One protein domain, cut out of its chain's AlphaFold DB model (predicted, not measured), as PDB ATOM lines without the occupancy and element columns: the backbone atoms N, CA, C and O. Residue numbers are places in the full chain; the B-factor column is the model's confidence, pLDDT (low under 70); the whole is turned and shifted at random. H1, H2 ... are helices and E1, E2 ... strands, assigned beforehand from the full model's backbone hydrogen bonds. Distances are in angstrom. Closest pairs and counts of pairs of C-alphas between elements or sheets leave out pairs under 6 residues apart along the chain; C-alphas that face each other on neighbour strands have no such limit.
ATOM      1  N   ASP A 649     -59.628 -44.144 -43.364       94.88
ATOM      2  CA  ASP A 649     -58.493 -43.254 -43.647       94.88
ATOM      3  C   ASP A 649     -58.988 -41.804 -43.721       94.88
ATOM      4  O   ASP A 649     -59.644 -41.406 -44.688       94.88
ATOM      5  N   ILE A 650     -58.727 -41.023 -42.672       95.81
ATOM      6  CA  ILE A 650     -59.066 -39.599 -42.615       95.81
ATOM      7  C   ILE A 650     -57.825 -38.788 -42.964       95.81
ATOM      8  O   ILE A 650     -56.809 -38.839 -42.270       95.81
ATOM      9  N   ILE A 651     -57.944 -37.989 -44.020       93.88
ATOM     10  CA  ILE A 651     -56.853 -37.184 -44.558       93.88
ATOM     11  C   ILE A 651     -57.015 -35.734 -44.093       93.88
ATOM     12  O   ILE A 651     -58.059 -35.121 -44.323       93.88
ATOM     13  N   LYS A 652     -55.984 -35.154 -43.464       92.81
ATOM     14  CA  LYS A 652     -56.014 -33.763 -42.984       92.81
ATOM     15  C   LYS A 652     -54.678 -33.052 -43.169       92.81
ATOM     16  O   LYS A 652     -53.616 -33.602 -42.885       92.81
ATOM     17  N   TYR A 653     -54.738 -31.788 -43.587       91.94
ATOM     18  CA  TYR A 653     -53.568 -30.916 -43.588       91.94
ATOM     19  C   TYR A 653     -53.287 -30.358 -42.188       91.94
ATOM     20  O   TYR A 653     -54.199 -29.888 -41.506       91.94
ATOM     21  N   ALA A 654     -52.019 -30.356 -41.781       90.31
ATOM     22  CA  ALA A 654     -51.579 -29.746 -40.529       90.31
ATOM     23  C   ALA A 654     -50.367 -28.840 -40.749       90.31
ATOM     24  O   ALA A 654     -49.371 -29.260 -41.335       90.31
ATOM     25  N   ASN A 655     -50.447 -27.611 -40.235       91.06
ATOM     26  CA  ASN A 655     -49.377 -26.620 -40.322       91.06
ATOM     27  C   ASN A 655     -48.664 -26.514 -38.972       91.06
ATOM     28  O   ASN A 655     -49.261 -26.104 -37.973       91.06
ATOM     29  N   ILE A 656     -47.381 -26.853 -38.941       90.06
ATOM     30  CA  ILE A 656     -46.572 -26.940 -37.726       90.06
ATOM     31  C   ILE A 656     -45.428 -25.934 -37.810       90.06
ATOM     32  O   ILE A 656     -44.792 -25.776 -38.855       90.06
ATOM     33  N   ARG A 657     -45.151 -25.232 -36.710       88.50
ATOM     34  CA  ARG A 657     -43.994 -24.334 -36.629       88.50
ATOM     35  C   ARG A 657     -42.704 -25.154 -36.571       88.50
ATOM     36  O   ARG A 657     -42.601 -26.072 -35.762       88.50
ATOM     37  N   LYS A 658     -41.711 -24.789 -37.385       86.56
ATOM     38  CA  LYS A 658     -40.421 -25.479 -37.483       86.56
ATOM     39  C   LYS A 658     -39.451 -24.975 -36.393       86.56
ATOM     40  O   LYS A 658     -38.985 -23.840 -36.487       86.56
ATOM     41  N   PRO A 659     -39.133 -25.755 -35.342       84.31
ATOM     42  CA  PRO A 659     -38.015 -25.452 -34.451       84.31
ATOM     43  C   PRO A 659     -36.661 -25.548 -35.184       84.31
ATOM     44  O   PRO A 659     -36.575 -26.201 -36.226       84.31
ATOM     45  N   PRO A 660     -35.577 -24.972 -34.623       79.38
ATOM     46  CA  PRO A 660     -34.262 -24.911 -35.274       79.38
ATOM     47  C   PRO A 660     -33.686 -26.266 -35.725       79.38
ATOM     48  O   PRO A 660     -32.945 -26.320 -36.698       79.38
ATOM     49  N   LYS A 661     -34.040 -27.367 -35.046       82.44
ATOM     50  CA  LYS A 661     -33.628 -28.746 -35.374       82.44
ATOM     51  C   LYS A 661     -34.838 -29.644 -35.655       82.44
ATOM     52  O   LYS A 661     -35.015 -30.677 -35.019       82.44
ATOM     53  N   PHE A 662     -35.729 -29.210 -36.540       85.25
ATOM     54  CA  PHE A 662     -36.919 -29.990 -36.874       85.25
ATOM     55  C   PHE A 662     -36.594 -31.181 -37.784       85.25
ATOM     56  O   PHE A 662     -36.114 -30.986 -38.901       85.25
ATOM     57  N   VAL A 663     -36.949 -32.386 -37.336       85.81
ATOM     58  CA  VAL A 663     -36.920 -33.619 -38.131       85.81
ATOM     59  C   VAL A 663     -38.335 -34.190 -38.188       85.81
ATOM     60  O   VAL A 663     -38.949 -34.436 -37.150       85.81
ATOM     61  N   MET A 664     -38.852 -34.414 -39.398       83.31
ATOM     62  CA  MET A 664     -40.226 -34.887 -39.614       83.31
ATOM     63  C   MET A 664     -40.479 -36.251 -38.963       83.31
ATOM     64  O   MET A 664     -41.469 -36.410 -38.253       83.31
ATOM     65  N   ALA A 665     -39.569 -37.210 -39.153       84.12
ATOM     66  CA  ALA A 665     -39.692 -38.542 -38.562       84.12
ATOM     67  C   ALA A 665     -39.780 -38.488 -37.026       84.12
ATOM     68  O   ALA A 665     -40.640 -39.133 -36.434       84.12
ATOM     69  N   GLN A 666     -38.960 -37.643 -36.386       88.88
ATOM     70  CA  GLN A 666     -38.994 -37.451 -34.932       88.88
ATOM     71  C   GLN A 666     -40.316 -36.832 -34.477       88.88
ATOM     72  O   GLN A 666     -40.920 -37.325 -33.534       88.88
ATOM     73  N   PHE A 667     -40.800 -35.798 -35.172       90.50
ATOM     74  CA  PHE A 667     -42.091 -35.180 -34.864       90.50
ATOM     75  C   PHE A 667     -43.230 -36.209 -34.871       90.50
ATOM     76  O   PHE A 667     -44.004 -36.278 -33.918       90.50
ATOM     77  N   ILE A 668     -43.318 -37.028 -35.920       91.25
ATOM     78  CA  ILE A 668     -44.380 -38.030 -36.044       91.25
ATOM     79  C   ILE A 668     -44.246 -39.128 -34.988       91.25
ATOM     80  O   ILE A 668     -45.251 -39.518 -34.395       91.25
ATOM     81  N   ASP A 669     -43.032 -39.597 -34.703       91.56
ATOM     82  CA  ASP A 669     -42.800 -40.586 -33.650       91.56
ATOM     83  C   ASP A 669     -43.170 -40.047 -32.262       91.56
ATOM     84  O   ASP A 669     -43.806 -40.755 -31.481       91.56
ATOM     85  N   GLU A 670     -42.869 -38.779 -31.968       92.81
ATOM     86  CA  GLU A 670     -43.281 -38.135 -30.720       92.81
ATOM     87  C   GLU A 670     -44.805 -37.996 -30.606       92.81
ATOM     88  O   GLU A 670     -45.368 -38.217 -29.533       92.81
ATOM     89  N   VAL A 671     -45.487 -37.647 -31.702       94.25
ATOM     90  CA  VAL A 671     -46.956 -37.584 -31.740       94.25
ATOM     91  C   VAL A 671     -47.554 -38.965 -31.470       94.25
ATOM     92  O   VAL A 671     -48.433 -39.096 -30.615       94.25
ATOM     93  N   ARG A 672     -47.048 -40.004 -32.147       94.62
ATOM     94  CA  ARG A 672     -47.485 -41.396 -31.959       94.62
ATOM     95  C   ARG A 672     -47.273 -41.866 -30.520       94.62
ATOM     96  O   ARG A 672     -48.164 -42.494 -29.954       94.62
ATOM     97  N   GLU A 673     -46.141 -41.519 -29.912       92.69
ATOM     98  CA  GLU A 673     -45.822 -41.843 -28.519       92.69
ATOM     99  C   GLU A 673     -46.810 -41.193 -27.534       92.69
ATOM    100  O   GLU A 673     -47.345 -41.876 -26.659       92.69
ATOM    101  N   VAL A 674     -47.108 -39.896 -27.693       94.50
ATOM    102  CA  VAL A 674     -48.048 -39.168 -26.815       94.50
ATOM    103  C   VAL A 674     -49.478 -39.697 -26.957       94.50
ATOM    104  O   VAL A 674     -50.179 -39.924 -25.959       94.50
ATOM    105  N   MET A 675     -49.910 -39.926 -28.198       94.94
ATOM    106  CA  MET A 675     -51.228 -40.483 -28.510       94.94
ATOM    107  C   MET A 675     -51.335 -41.975 -28.162       94.94
ATOM    108  O   MET A 675     -52.442 -42.480 -27.999       94.94
ATOM    109  N   GLY A 676     -50.211 -42.677 -27.990       93.81
ATOM    110  CA  GLY A 676     -50.167 -44.109 -27.690       93.81
ATOM    111  C   GLY A 676     -50.675 -44.975 -28.842       93.81
ATOM    112  O   GLY A 676     -51.429 -45.915 -28.607       93.81
ATOM    113  N   ILE A 677     -50.292 -44.638 -30.076       95.25
ATOM    114  CA  ILE A 677     -50.724 -45.327 -31.299       95.25
ATOM    115  C   ILE A 677     -49.539 -45.954 -32.053       95.25
ATOM    116  O   ILE A 677     -48.429 -45.418 -32.007       95.25
ATOM    117  N   PRO A 678     -49.747 -47.073 -32.771       94.56
ATOM    118  CA  PRO A 678     -48.719 -47.694 -33.602       94.56
ATOM    119  C   PRO A 678     -48.437 -46.906 -34.896       94.56
ATOM    120  O   PRO A 678     -49.221 -46.058 -35.326       94.56
ATOM    121  N   GLU A 679     -47.328 -47.241 -35.566       92.25
ATOM    122  CA  GLU A 679     -46.834 -46.535 -36.762       92.25
ATOM    123  C   GLU A 679     -47.821 -46.507 -37.941       92.25
ATOM    124  O   GLU A 679     -47.839 -45.547 -38.709       92.25
ATOM    125  N   TRP A 680     -48.669 -47.527 -38.079       94.06
ATOM    126  CA  TRP A 680     -49.597 -47.662 -39.204       94.06
ATOM    127  C   TRP A 680     -50.925 -46.917 -39.021       94.06
ATOM    128  O   TRP A 680     -51.689 -46.853 -39.983       94.06
ATOM    129  N   MET A 681     -51.205 -46.363 -37.831       95.75
ATOM    130  CA  MET A 681     -52.425 -45.588 -37.537       95.75
ATOM    131  C   MET A 681     -52.269 -44.078 -37.780       95.75
ATOM    132  O   MET A 681     -53.260 -43.356 -37.828       95.75
ATOM    133  N   LEU A 682     -51.037 -43.591 -37.949       95.06
ATOM    134  CA  LEU A 682     -50.756 -42.206 -38.322       95.06
ATOM    135  C   LEU A 682     -49.579 -42.177 -39.291       95.06
ATOM    136  O   LEU A 682     -48.469 -42.524 -38.892       95.06
ATOM    137  N   SER A 683     -49.794 -41.745 -40.530       92.44
ATOM    138  CA  SER A 683     -48.743 -41.612 -41.551       92.44
ATOM    139  C   SER A 683     -48.769 -40.241 -42.230       92.44
ATOM    140  O   SER A 683     -49.777 -39.539 -42.181       92.44
ATOM    141  N   VAL A 684     -47.662 -39.864 -42.873       90.06
ATOM    142  CA  VAL A 684     -47.512 -38.616 -43.643       90.06
ATOM    143  C   VAL A 684     -47.244 -38.967 -45.103       90.06
ATOM    144  O   VAL A 684     -46.475 -39.890 -45.356       90.06
ATOM    145  N   ASP A 685     -47.835 -38.225 -46.044       87.38
ATOM    146  CA  ASP A 685     -47.411 -38.239 -47.454       87.38
ATOM    147  C   ASP A 685     -46.271 -37.227 -47.651       87.38
ATOM    148  O   ASP A 685     -46.475 -36.006 -47.610       87.38
ATOM    149  N   THR A 686     -45.051 -37.735 -47.840       79.94
ATOM    150  CA  THR A 686     -43.834 -36.916 -47.946       79.94
ATOM    151  C   THR A 686     -43.855 -35.994 -49.167       79.94
ATOM    152  O   THR A 686     -43.395 -34.857 -49.078       79.94
ATOM    153  N   ARG A 687     -44.506 -36.394 -50.268       80.12
ATOM    154  CA  ARG A 687     -44.576 -35.617 -51.523       80.12
ATOM    155  C   ARG A 687     -45.434 -34.362 -51.410       80.12
ATOM    156  O   ARG A 687     -45.225 -33.389 -52.130       80.12
ATOM    157  N   LYS A 688     -46.426 -34.381 -50.517       82.75
ATOM    158  CA  LYS A 688     -47.344 -33.253 -50.275       82.75
ATOM    159  C   LYS A 688     -46.892 -32.357 -49.127       82.75
ATOM    160  O   LYS A 688     -47.627 -31.452 -48.730       82.75
ATOM    161  N   THR A 689     -45.688 -32.592 -48.613       82.88
ATOM    162  CA  THR A 689     -45.092 -31.771 -47.566       82.88
ATOM    163  C   THR A 689     -44.545 -30.475 -48.166       82.88
ATOM    164  O   THR A 689     -43.795 -30.501 -49.138       82.88
ATOM    165  N   LYS A 690     -44.922 -29.323 -47.601       85.12
ATOM    166  CA  LYS A 690     -44.510 -27.993 -48.093       85.12
ATOM    167  C   LYS A 690     -43.927 -27.144 -46.974       85.12
ATOM    168  O   LYS A 690     -44.473 -27.107 -45.875       85.12
ATOM    169  N   THR A 691     -42.848 -26.417 -47.250       85.12
ATOM    170  CA  THR A 691     -42.350 -25.369 -46.352       85.12
ATOM    171  C   THR A 691     -43.124 -24.073 -46.589       85.12
ATOM    172  O   THR A 691     -43.392 -23.684 -47.721       85.12
ATOM    173  N   LEU A 692     -43.521 -23.411 -45.504       84.50
ATOM    174  CA  LEU A 692     -44.285 -22.163 -45.504       84.50
ATOM    175  C   LEU A 692     -43.514 -21.080 -44.734       84.50
ATOM    176  O   LEU A 692     -42.636 -21.400 -43.927       84.50
ATOM    177  N   HIS A 693     -43.874 -19.809 -44.952       80.44
ATOM    178  CA  HIS A 693     -43.367 -18.653 -44.190       80.44
ATOM    179  C   HIS A 693     -41.828 -18.599 -44.117       80.44
ATOM    180  O   HIS A 693     -41.249 -18.714 -43.037       80.44
ATOM    181  N   ASN A 694     -41.156 -18.552 -45.276       77.19
ATOM    182  CA  ASN A 694     -39.687 -18.534 -45.393       77.19
ATOM    183  C   ASN A 694     -38.972 -19.642 -44.586       77.19
ATOM    184  O   ASN A 694     -37.892 -19.443 -44.036       77.19
ATOM    185  N   GLY A 695     -39.589 -20.827 -44.496       79.19
ATOM    186  CA  GLY A 695     -39.042 -21.983 -43.779       79.19
ATOM    187  C   GLY A 695     -39.355 -22.019 -42.279       79.19
ATOM    188  O   GLY A 695     -38.953 -22.968 -41.604       79.19
ATOM    189  N   GLY A 696     -40.101 -21.040 -41.757       83.06
ATOM    190  CA  GLY A 696     -40.547 -20.993 -40.364       83.06
ATOM    191  C   GLY A 696     -41.649 -22.002 -40.029       83.06
ATOM    192  O   GLY A 696     -41.835 -22.339 -38.854       83.06
ATOM    193  N   CYS A 697     -42.363 -22.517 -41.034       88.75
ATOM    194  CA  CYS A 697     -43.418 -23.510 -40.863       88.75
ATOM    195  C   CYS A 697     -43.365 -24.610 -41.923       88.75
ATOM    196  O   CYS A 697     -42.759 -24.465 -42.984       88.75
ATOM    197  N   ILE A 698     -44.021 -25.725 -41.620       89.25
ATOM    198  CA  ILE A 698     -44.144 -26.879 -42.499       89.25
ATOM    199  C   ILE A 698     -45.593 -27.368 -42.500       89.25
ATOM    200  O   ILE A 698     -46.239 -27.422 -41.454       89.25
ATOM    201  N   GLN A 699     -46.110 -27.672 -43.682       90.31
ATOM    202  CA  GLN A 699     -47.428 -28.243 -43.899       90.31
ATOM    203  C   GLN A 699     -47.280 -29.721 -44.238       90.31
ATOM    204  O   GLN A 699     -46.545 -30.064 -45.162       90.31
ATOM    205  N   PHE A 700     -48.009 -30.571 -43.521       88.62
ATOM    206  CA  PHE A 700     -48.088 -32.010 -43.760       88.62
ATOM    207  C   PHE A 700     -49.461 -32.395 -44.282       88.62
ATOM    208  O   PHE A 700     -50.457 -31.818 -43.843       88.62
ATOM    209  N   LEU A 701     -49.512 -33.423 -45.130       91.31
ATOM    210  CA  LEU A 701     -50.724 -34.205 -45.336       91.31
ATOM    211  C   LEU A 701     -50.669 -35.441 -44.433       91.31
ATOM    212  O   LEU A 701     -49.868 -36.346 -44.668       91.31
ATOM    213  N   LEU A 702     -51.491 -35.450 -43.387       93.00
ATOM    214  CA  LEU A 702     -51.586 -36.540 -42.421       93.00
ATOM    215  C   LEU A 702     -52.722 -37.487 -42.795       93.00
ATOM    216  O   LEU A 702     -53.796 -37.043 -43.198       93.00
ATOM    217  N   HIS A 703     -52.481 -38.776 -42.587       95.00
ATOM    218  CA  HIS A 703     -53.456 -39.850 -42.709       95.00
ATOM    219  C   HIS A 703     -53.666 -40.489 -41.339       95.00
ATOM    220  O   HIS A 703     -52.731 -41.073 -40.780       95.00
ATOM    221  N   PHE A 704     -54.882 -40.390 -40.811       96.56
ATOM    222  CA  PHE A 704     -55.316 -41.069 -39.593       96.56
ATOM    223  C   PHE A 704     -56.045 -42.346 -39.991       96.56
ATOM    224  O   PHE A 704     -57.074 -42.277 -40.661       96.56
ATOM    225  N   LYS A 705     -55.497 -43.497 -39.593       95.81
ATOM    226  CA  LYS A 705     -55.940 -44.818 -40.050       95.81
ATOM    227  C   LYS A 705     -56.462 -45.701 -38.916       95.81
ATOM    228  O   LYS A 705     -56.049 -45.548 -37.765       95.81
ATOM    229  N   GLY A 706     -57.318 -46.661 -39.253       95.25
ATOM    230  CA  GLY A 706     -57.901 -47.649 -38.345       95.25
ATOM    231  C   GLY A 706     -59.324 -47.322 -37.883       95.25
ATOM    232  O   GLY A 706     -59.882 -46.265 -38.176       95.25
ATOM    233  N   ALA A 707     -59.909 -48.229 -37.098       94.94
ATOM    234  CA  ALA A 707     -61.308 -48.152 -36.665       94.94
ATOM    235  C   ALA A 707     -61.647 -46.881 -35.866       94.94
ATOM    236  O   ALA A 707     -62.779 -46.402 -35.888       94.94
ATOM    237  N   VAL A 708     -60.650 -46.306 -35.188       96.00
ATOM    238  CA  VAL A 708     -60.778 -45.101 -34.358       96.00
ATOM    239  C   VAL A 708     -60.225 -43.836 -35.030       96.00
ATOM    240  O   VAL A 708     -59.980 -42.850 -34.341       96.00
ATOM    241  N   ALA A 709     -60.045 -43.820 -36.358       96.44
ATOM    242  CA  ALA A 709     -59.434 -42.703 -37.095       96.44
ATOM    243  C   ALA A 709     -60.020 -41.319 -36.747       96.44
ATOM    244  O   ALA A 709     -59.269 -40.360 -36.576       96.44
ATOM    245  N   SER A 710     -61.345 -41.213 -36.572       96.25
ATOM    246  CA  SER A 710     -61.999 -39.950 -36.183       96.25
ATOM    247  C   SER A 710     -61.565 -39.470 -34.794       96.25
ATOM    248  O   SER A 710     -61.283 -38.289 -34.609       96.25
ATOM    249  N   GLN A 711     -61.432 -40.386 -33.831       95.94
ATOM    250  CA  GLN A 711     -60.921 -40.061 -32.500       95.94
ATOM    251  C   GLN A 711     -59.449 -39.632 -32.564       95.94
ATOM    252  O   GLN A 711     -59.062 -38.685 -31.881       95.94
ATOM    253  N   LEU A 712     -58.638 -40.289 -33.404       96.88
ATOM    254  CA  LEU A 712     -57.227 -39.933 -33.585       96.88
ATOM    255  C   LEU A 712     -57.069 -38.512 -34.136       96.88
ATOM    256  O   LEU A 712     -56.255 -37.744 -33.629       96.88
ATOM    257  N   GLU A 713     -57.863 -38.144 -35.138       96.06
ATOM    258  CA  GLU A 713     -57.848 -36.804 -35.726       96.06
ATOM    259  C   GLU A 713     -58.236 -35.726 -34.696       96.06
ATOM    260  O   GLU A 713     -57.548 -34.704 -34.563       96.06
ATOM    261  N   GLN A 714     -59.293 -35.971 -33.917       95.50
ATOM    262  CA  GLN A 714     -59.761 -35.048 -32.882       95.50
ATOM    263  C   GLN A 714     -58.735 -34.884 -31.758       95.50
ATOM    264  O   GLN A 714     -58.437 -33.759 -31.342       95.50
ATOM    265  N   ASP A 715     -58.160 -35.987 -31.277       95.75
ATOM    266  CA  ASP A 715     -57.138 -35.958 -30.234       95.75
ATOM    267  C   ASP A 715     -55.839 -35.325 -30.720       95.75
ATOM    268  O   ASP A 715     -55.197 -34.615 -29.951       95.75
ATOM    269  N   PHE A 716     -55.469 -35.509 -31.989       95.12
ATOM    270  CA  PHE A 716     -54.337 -34.808 -32.587       95.12
ATOM    271  C   PHE A 716     -54.584 -33.297 -32.649       95.12
ATOM    272  O   PHE A 716     -53.732 -32.508 -32.238       95.12
ATOM    273  N   SER A 717     -55.770 -32.876 -33.094       92.75
ATOM    274  CA  SER A 717     -56.162 -31.462 -33.115       92.75
ATOM    275  C   SER A 717     -56.155 -30.855 -31.703       92.75
ATOM    276  O   SER A 717     -55.662 -29.741 -31.498       92.75
ATOM    277  N   ARG A 718     -56.626 -31.602 -30.697       92.69
ATOM    278  CA  ARG A 718     -56.529 -31.216 -29.282       92.69
ATOM    279  C   ARG A 718     -55.074 -31.142 -28.823       92.69
ATOM    280  O   ARG A 718     -54.686 -30.148 -28.225       92.69
ATOM    281  N   LEU A 719     -54.260 -32.144 -29.139       93.25
ATOM    282  CA  LEU A 719     -52.853 -32.205 -28.752       93.25
ATOM    283  C   LEU A 719     -52.062 -31.016 -29.308       93.25
ATOM    284  O   LEU A 719     -51.265 -30.431 -28.580       93.25
ATOM    285  N   LEU A 720     -52.305 -30.618 -30.559       90.88
ATOM    286  CA  LEU A 720     -51.665 -29.440 -31.145       90.88
ATOM    287  C   LEU A 720     -52.121 -28.126 -30.500       90.88
ATOM    288  O   LEU A 720     -51.326 -27.198 -30.383       90.88
ATOM    289  N   THR A 721     -53.385 -28.018 -30.094       88.62
ATOM    290  CA  THR A 721     -53.934 -26.772 -29.531       88.62
ATOM    291  C   THR A 721     -53.592 -26.590 -28.055       88.62
ATOM    292  O   THR A 721     -53.217 -25.494 -27.646       88.62
ATOM    293  N   THR A 722     -53.684 -27.651 -27.253       90.31
ATOM    294  CA  THR A 722     -53.431 -27.611 -25.804       90.31
ATOM    295  C   THR A 722     -51.986 -27.950 -25.436       90.31
ATOM    296  O   THR A 722     -51.557 -27.668 -24.319       90.31
ATOM    297  N   GLY A 723     -51.239 -28.599 -26.338       89.50
ATOM    298  CA  GLY A 723     -49.902 -29.137 -26.076       89.50
ATOM    299  C   GLY A 723     -49.889 -30.373 -25.168       89.50
ATOM    300  O   GLY A 723     -48.807 -30.852 -24.820       89.50
ATOM    301  N   ARG A 724     -51.056 -30.893 -24.752       92.19
ATOM    302  CA  ARG A 724     -51.163 -32.003 -23.793       92.19
ATOM    303  C   ARG A 724     -52.342 -32.932 -24.078       92.19
ATOM    304  O   ARG A 724     -53.462 -32.474 -24.297       92.19
ATOM    305  N   LEU A 725     -52.112 -34.235 -23.924       93.00
ATOM    306  CA  LEU A 725     -53.145 -35.269 -23.934       93.00
ATOM    307  C   LEU A 725     -53.061 -36.138 -22.666       93.00
ATOM    308  O   LEU A 725     -52.036 -36.761 -22.385       93.00
ATOM    309  N   SER A 726     -54.130 -36.168 -21.865       86.94
ATOM    310  CA  SER A 726     -54.153 -36.843 -20.555       86.94
ATOM    311  C   SER A 726     -54.170 -38.370 -20.673       86.94
ATOM    312  O   SER A 726     -53.346 -39.035 -20.044       86.94
ATOM    313  N   SER A 727     -55.018 -38.931 -21.537       89.81
ATOM    314  CA  SER A 727     -55.119 -40.370 -21.829       89.81
ATOM    315  C   SER A 727     -54.618 -40.711 -23.239       89.81
ATOM    316  O   SER A 727     -54.602 -39.827 -24.094       89.81
ATOM    317  N   PRO A 728     -54.163 -41.946 -23.512       92.56
ATOM    318  CA  PRO A 728     -53.891 -42.364 -24.884       92.56
ATOM    319  C   PRO A 728     -55.179 -42.337 -25.714       92.56
ATOM    320  O   PRO A 728     -56.266 -42.551 -25.175       92.56
ATOM    321  N   SER A 729     -55.045 -42.107 -27.016       94.31
ATOM    322  CA  SER A 729     -56.166 -42.128 -27.960       94.31
ATOM    323  C   SER A 729     -56.647 -43.550 -28.249       94.31
ATOM    324  O   SER A 729     -57.836 -43.766 -28.469       94.31
ATOM    325  N   LEU A 730     -55.741 -44.533 -28.213       93.50
ATOM    326  CA  LEU A 730     -56.064 -45.946 -28.415       93.50
ATOM    327  C   LEU A 730     -56.301 -46.649 -27.074       93.50
ATOM    328  O   LEU A 730     -55.425 -46.683 -26.207       93.50
ATOM    329  N   LYS A 731     -57.489 -47.236 -26.910       89.56
ATOM    330  CA  LYS A 731     -57.834 -48.057 -25.741       89.56
ATOM    331  C   LYS A 731     -57.470 -49.513 -26.011       89.56
ATOM    332  O   LYS A 731     -57.952 -50.091 -26.976       89.56
ATOM    333  N   ILE A 732     -56.660 -50.101 -25.134       90.19
ATOM    334  CA  ILE A 732     -56.187 -51.485 -25.261       90.19
ATOM    335  C   ILE A 732     -56.716 -52.287 -24.070       90.19
ATOM    336  O   ILE A 732     -56.396 -51.990 -22.918       90.19
ATOM    337  N   HIS A 733     -57.554 -53.288 -24.336       86.44
ATOM    338  CA  HIS A 733     -58.156 -54.113 -23.286       86.44
ATOM    339  C   HIS A 733     -57.090 -54.912 -22.529       86.44
ATOM    340  O   HIS A 733     -56.271 -55.584 -23.141       86.44
ATOM    341  N   GLY A 734     -57.116 -54.861 -21.193       83.94
ATOM    342  CA  GLY A 734     -56.156 -55.586 -20.349       83.94
ATOM    343  C   GLY A 734     -54.777 -54.926 -20.226       83.94
ATOM    344  O   GLY A 734     -53.926 -55.442 -19.506       83.94
ATOM    345  N   TYR A 735     -54.560 -53.769 -20.859       88.75
ATOM    346  CA  TYR A 735     -53.318 -53.009 -20.755       88.75
ATOM    347  C   TYR A 735     -53.553 -51.650 -20.095       88.75
ATOM    348  O   TYR A 735     -54.335 -50.829 -20.574       88.75
ATOM    349  N   VAL A 736     -52.829 -51.390 -19.006       85.94
ATOM    350  CA  VAL A 736     -52.812 -50.082 -18.346       85.94
ATOM    351  C   VAL A 736     -51.515 -49.363 -18.732       85.94
ATOM    352  O   VAL A 736     -50.430 -49.853 -18.407       85.94
ATOM    353  N   PRO A 737     -51.591 -48.209 -19.423       83.25
ATOM    354  CA  PRO A 737     -50.415 -47.424 -19.772       83.25
ATOM    355  C   PRO A 737     -49.621 -46.996 -18.534       83.25
ATOM    356  O   PRO A 737     -50.192 -46.664 -17.496       83.25
ATOM    357  N   ASN A 738     -48.295 -46.936 -18.660       83.69
ATOM    358  CA  ASN A 738     -47.415 -46.490 -17.579       83.69
ATOM    359  C   ASN A 738     -47.759 -45.051 -17.133       83.69
ATOM    360  O   ASN A 738     -47.888 -44.151 -17.964       83.69
ATOM    361  N   ALA A 739     -47.832 -44.812 -15.819       80.38
ATOM    362  CA  ALA A 739     -48.071 -43.486 -15.242       80.38
ATOM    363  C   ALA A 739     -47.022 -42.434 -15.663       80.38
ATOM    364  O   ALA A 739     -47.328 -41.246 -15.722       80.38
ATOM    365  N   LYS A 740     -45.796 -42.863 -16.001       84.31
ATOM    366  CA  LYS A 740     -44.701 -42.002 -16.489       84.31
ATOM    367  C   LYS A 740     -44.729 -41.745 -18.005       84.31
ATOM    368  O   LYS A 740     -43.730 -41.289 -18.555       84.31
ATOM    369  N   ARG A 741     -45.824 -42.063 -18.704       86.75
ATOM    370  CA  ARG A 741     -45.922 -41.864 -20.159       86.75
ATOM    371  C   ARG A 741     -45.751 -40.395 -20.557       86.75
ATOM    372  O   ARG A 741     -46.167 -39.482 -19.837       86.75
ATOM    373  N   LYS A 742     -45.236 -40.172 -21.763       88.38
ATOM    374  CA  LYS A 742     -45.205 -38.845 -22.377       88.38
ATOM    375  C   LYS A 742     -46.640 -38.381 -22.656       88.38
ATOM    376  O   LYS A 742     -47.413 -39.082 -23.297       88.38
ATOM    377  N   SER A 743     -47.005 -37.213 -22.135       90.44
ATOM    378  CA  SER A 743     -48.345 -36.617 -22.310       90.44
ATOM    379  C   SER A 743     -48.311 -35.222 -22.932       90.44
ATOM    380  O   SER A 743     -49.366 -34.643 -23.173       90.44
ATOM    381  N   TYR A 744     -47.117 -34.689 -23.194       91.31
ATOM    382  CA  TYR A 744     -46.904 -33.341 -23.708       91.31
ATOM    383  C   TYR A 744     -46.206 -33.378 -25.061       91.31
ATOM    384  O   TYR A 744     -45.315 -34.203 -25.282       91.31
ATOM    385  N   LEU A 745     -46.576 -32.438 -25.925       90.94
ATOM    386  CA  LEU A 745     -45.961 -32.211 -27.225       90.94
ATOM    387  C   LEU A 745     -45.378 -30.793 -27.259       90.94
ATOM    388  O   LEU A 745     -46.057 -29.822 -26.932       90.94
ATOM    389  N   SER A 746     -44.107 -30.668 -27.636       86.75
ATOM    390  CA  SER A 746     -43.374 -29.390 -27.644       86.75
ATOM    391  C   SER A 746     -43.667 -28.519 -28.875       86.75
ATOM    392  O   SER A 746     -43.323 -27.335 -28.905       86.75
ATOM    393  N   TYR A 747     -44.309 -29.094 -29.892       87.88
ATOM    394  CA  TYR A 747     -44.605 -28.446 -31.164       87.88
ATOM    395  C   TYR A 747     -45.868 -27.587 -31.081       87.88
ATOM    396  O   TYR A 747     -46.829 -27.931 -30.399       87.88
ATOM    397  N   ARG A 748     -45.871 -26.462 -31.805       85.06
ATOM    398  CA  ARG A 748     -46.999 -25.522 -31.858       85.06
ATOM    399  C   ARG A 748     -47.562 -25.415 -33.275       85.06
ATOM    400  O   ARG A 748     -46.781 -25.489 -34.232       85.06
ATOM    401  N   PRO A 749     -48.877 -25.183 -33.424       86.75
ATOM    402  CA  PRO A 749     -49.474 -24.921 -34.721       86.75
ATOM    403  C   PRO A 749     -48.924 -23.613 -35.296       86.75
ATOM    404  O   PRO A 749     -48.620 -22.664 -34.565       86.75
ATOM    405  N   CYS A 750     -48.789 -23.571 -36.614       84.56
ATOM    406  CA  CYS A 750     -48.472 -22.349 -37.337       84.56
ATOM    407  C   CYS A 750     -49.771 -21.604 -37.685       84.56
ATOM    408  O   CYS A 750     -50.719 -22.218 -38.174       84.56
ATOM    409  N   GLY A 751     -49.832 -20.302 -37.392       69.44
ATOM    410  CA  GLY A 751     -50.974 -19.452 -37.745       69.44
ATOM    411  C   GLY A 751     -50.926 -18.982 -39.201       69.44
ATOM    412  O   GLY A 751     -49.979 -19.271 -39.919       69.44
ATOM    413  N   SER A 752     -51.928 -18.210 -39.627       61.84
ATOM    414  CA  SER A 752     -52.031 -17.655 -40.991       61.84
ATOM    415  C   SER A 752     -51.034 -16.526 -41.296       61.84
ATOM    416  O   SER A 752     -50.903 -16.124 -42.448       61.84
ATOM    417  N   ARG A 753     -50.360 -15.982 -40.274       55.06
ATOM    418  CA  ARG A 753     -49.354 -14.911 -40.383       55.06
ATOM    419  C   ARG A 753     -47.959 -15.465 -40.126       55.06
ATOM    420  O   ARG A 753     -47.806 -16.370 -39.302       55.06
ATOM    421  N   ASP A 754     -46.961 -14.882 -40.784       55.88
ATOM    422  CA  ASP A 754     -45.567 -15.284 -40.627       55.88
ATOM    423  C   ASP A 754     -45.133 -15.145 -39.149       55.88
ATOM    424  O   ASP A 754     -45.325 -14.087 -38.541       55.88
ATOM    425  N   PRO A 755     -44.557 -16.189 -38.522       55.62
ATOM    426  CA  PRO A 755     -44.038 -16.101 -37.159       55.62
ATOM    427  C   PRO A 755     -42.991 -14.993 -36.956       55.62
ATOM    428  O   PRO A 755     -42.776 -14.586 -35.812       55.62
ATOM    429  N   SER A 756     -42.340 -14.532 -38.030       53.88
ATOM    430  CA  SER A 756     -41.355 -13.444 -38.022       53.88
ATOM    431  C   SER A 756     -41.972 -12.035 -38.046       53.88
ATOM    432  O   SER A 756     -41.324 -11.089 -37.598       53.88
ATOM    433  N   ASP A 757     -43.249 -11.889 -38.424       54.91
ATOM    434  CA  ASP A 757     -43.942 -10.588 -38.438       54.91
ATOM    435  C   ASP A 757     -44.242 -10.045 -37.033       54.91
ATOM    436  O   ASP A 757     -44.468  -8.846 -36.854       54.91
ATOM    437  N   LYS A 758     -44.191 -10.893 -35.995       47.19
ATOM    438  CA  LYS A 758     -44.389 -10.456 -34.600       47.19
ATOM    439  C   LYS A 758     -43.290  -9.525 -34.072       47.19
ATOM    440  O   LYS A 758     -43.499  -8.916 -33.031       47.19
ATOM    441  N   ASN A 759     -42.172  -9.370 -34.784       40.50
ATOM    442  CA  ASN A 759     -41.069  -8.496 -34.371       40.50
ATOM    443  C   ASN A 759     -41.042  -7.127 -35.074       40.50
ATOM    444  O   ASN A 759     -40.104  -6.369 -34.856       40.50
TER     445      ASN A 759
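What this domain is: This is residues 649 to 759 of the 776 residues of a protein of Timema douglasi (UniProt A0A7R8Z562). A strongly twisted sheet of three strands has two helices, H1 and H2, over one face, and the helices are about perpendicular to each other. A long unnamed stretch, residues 723 to 759, runs out to Gly 734 at one end of the elongated outline and back past the helices to Asn 759 at the other end. The printed part has 111 residues, in the order E1, H1, E2, E3, H2; the sheet order is E1, E3, E2, antiparallel. The class is mixed, helices and strands, with under half of the residues, 55, in named elements. The whole is compact, with a radius of gyration of the C-alphas of 14.5 A and spans of 50 by 28 by 21 A.

Where its parts are: E1, residues 649 to 657, spans 24.8 A from C-alpha 649 at (-58.493, -43.254, -43.647). E3, 697 to 705, spans 24.7 A; E2, 682 to 692, spans 22.3 A and bends by 82 degrees at residue 687. H1, 664 to 675, spans 16.6 A; H2, 709 to 722, spans 19.8 A to C-alpha 722 at (-53.431, -27.611, -25.804).

How they stand to each other: E3 is the inner strand: N 652 and O 702 of E1 and E3 are 2.9 A apart, and N 699 and O 690 of the hairpin E2 and E3 2.8 A, both within hydrogen-bond range. E1, H1, E2 form a split strand-helix-strand unit, E3 between its strands, with a right-handed crossover. The domain has two layers, the helices H1 and H2 on one face of the sheet E1, E3, E2: H2 is on the sheet at a height of 9.5 A, over E1 and E3, and runs along the strands, at 15 degrees to E3 on the local plane; H1 is on the sheet at a height of 8.0 A, over E3, and runs slantwise to the strands, at 51 degrees to E3 on the local plane. Residues 671 to 675 of H1 touch 712 to 716 of H2, the closest C-alphas being Met 675 and Asp 715, 7.6 A, at 79 degrees. In H1 and H2 every O i to N i+4 pair is within hydrogen-bond range.

The domain as a whole: The C-alphas of Gly 734 and Asn 759 are the farthest apart, 51.4 A. The printed part has no cut, and no link between named elements is long. Residues 751 to 759 have pLDDT under 70.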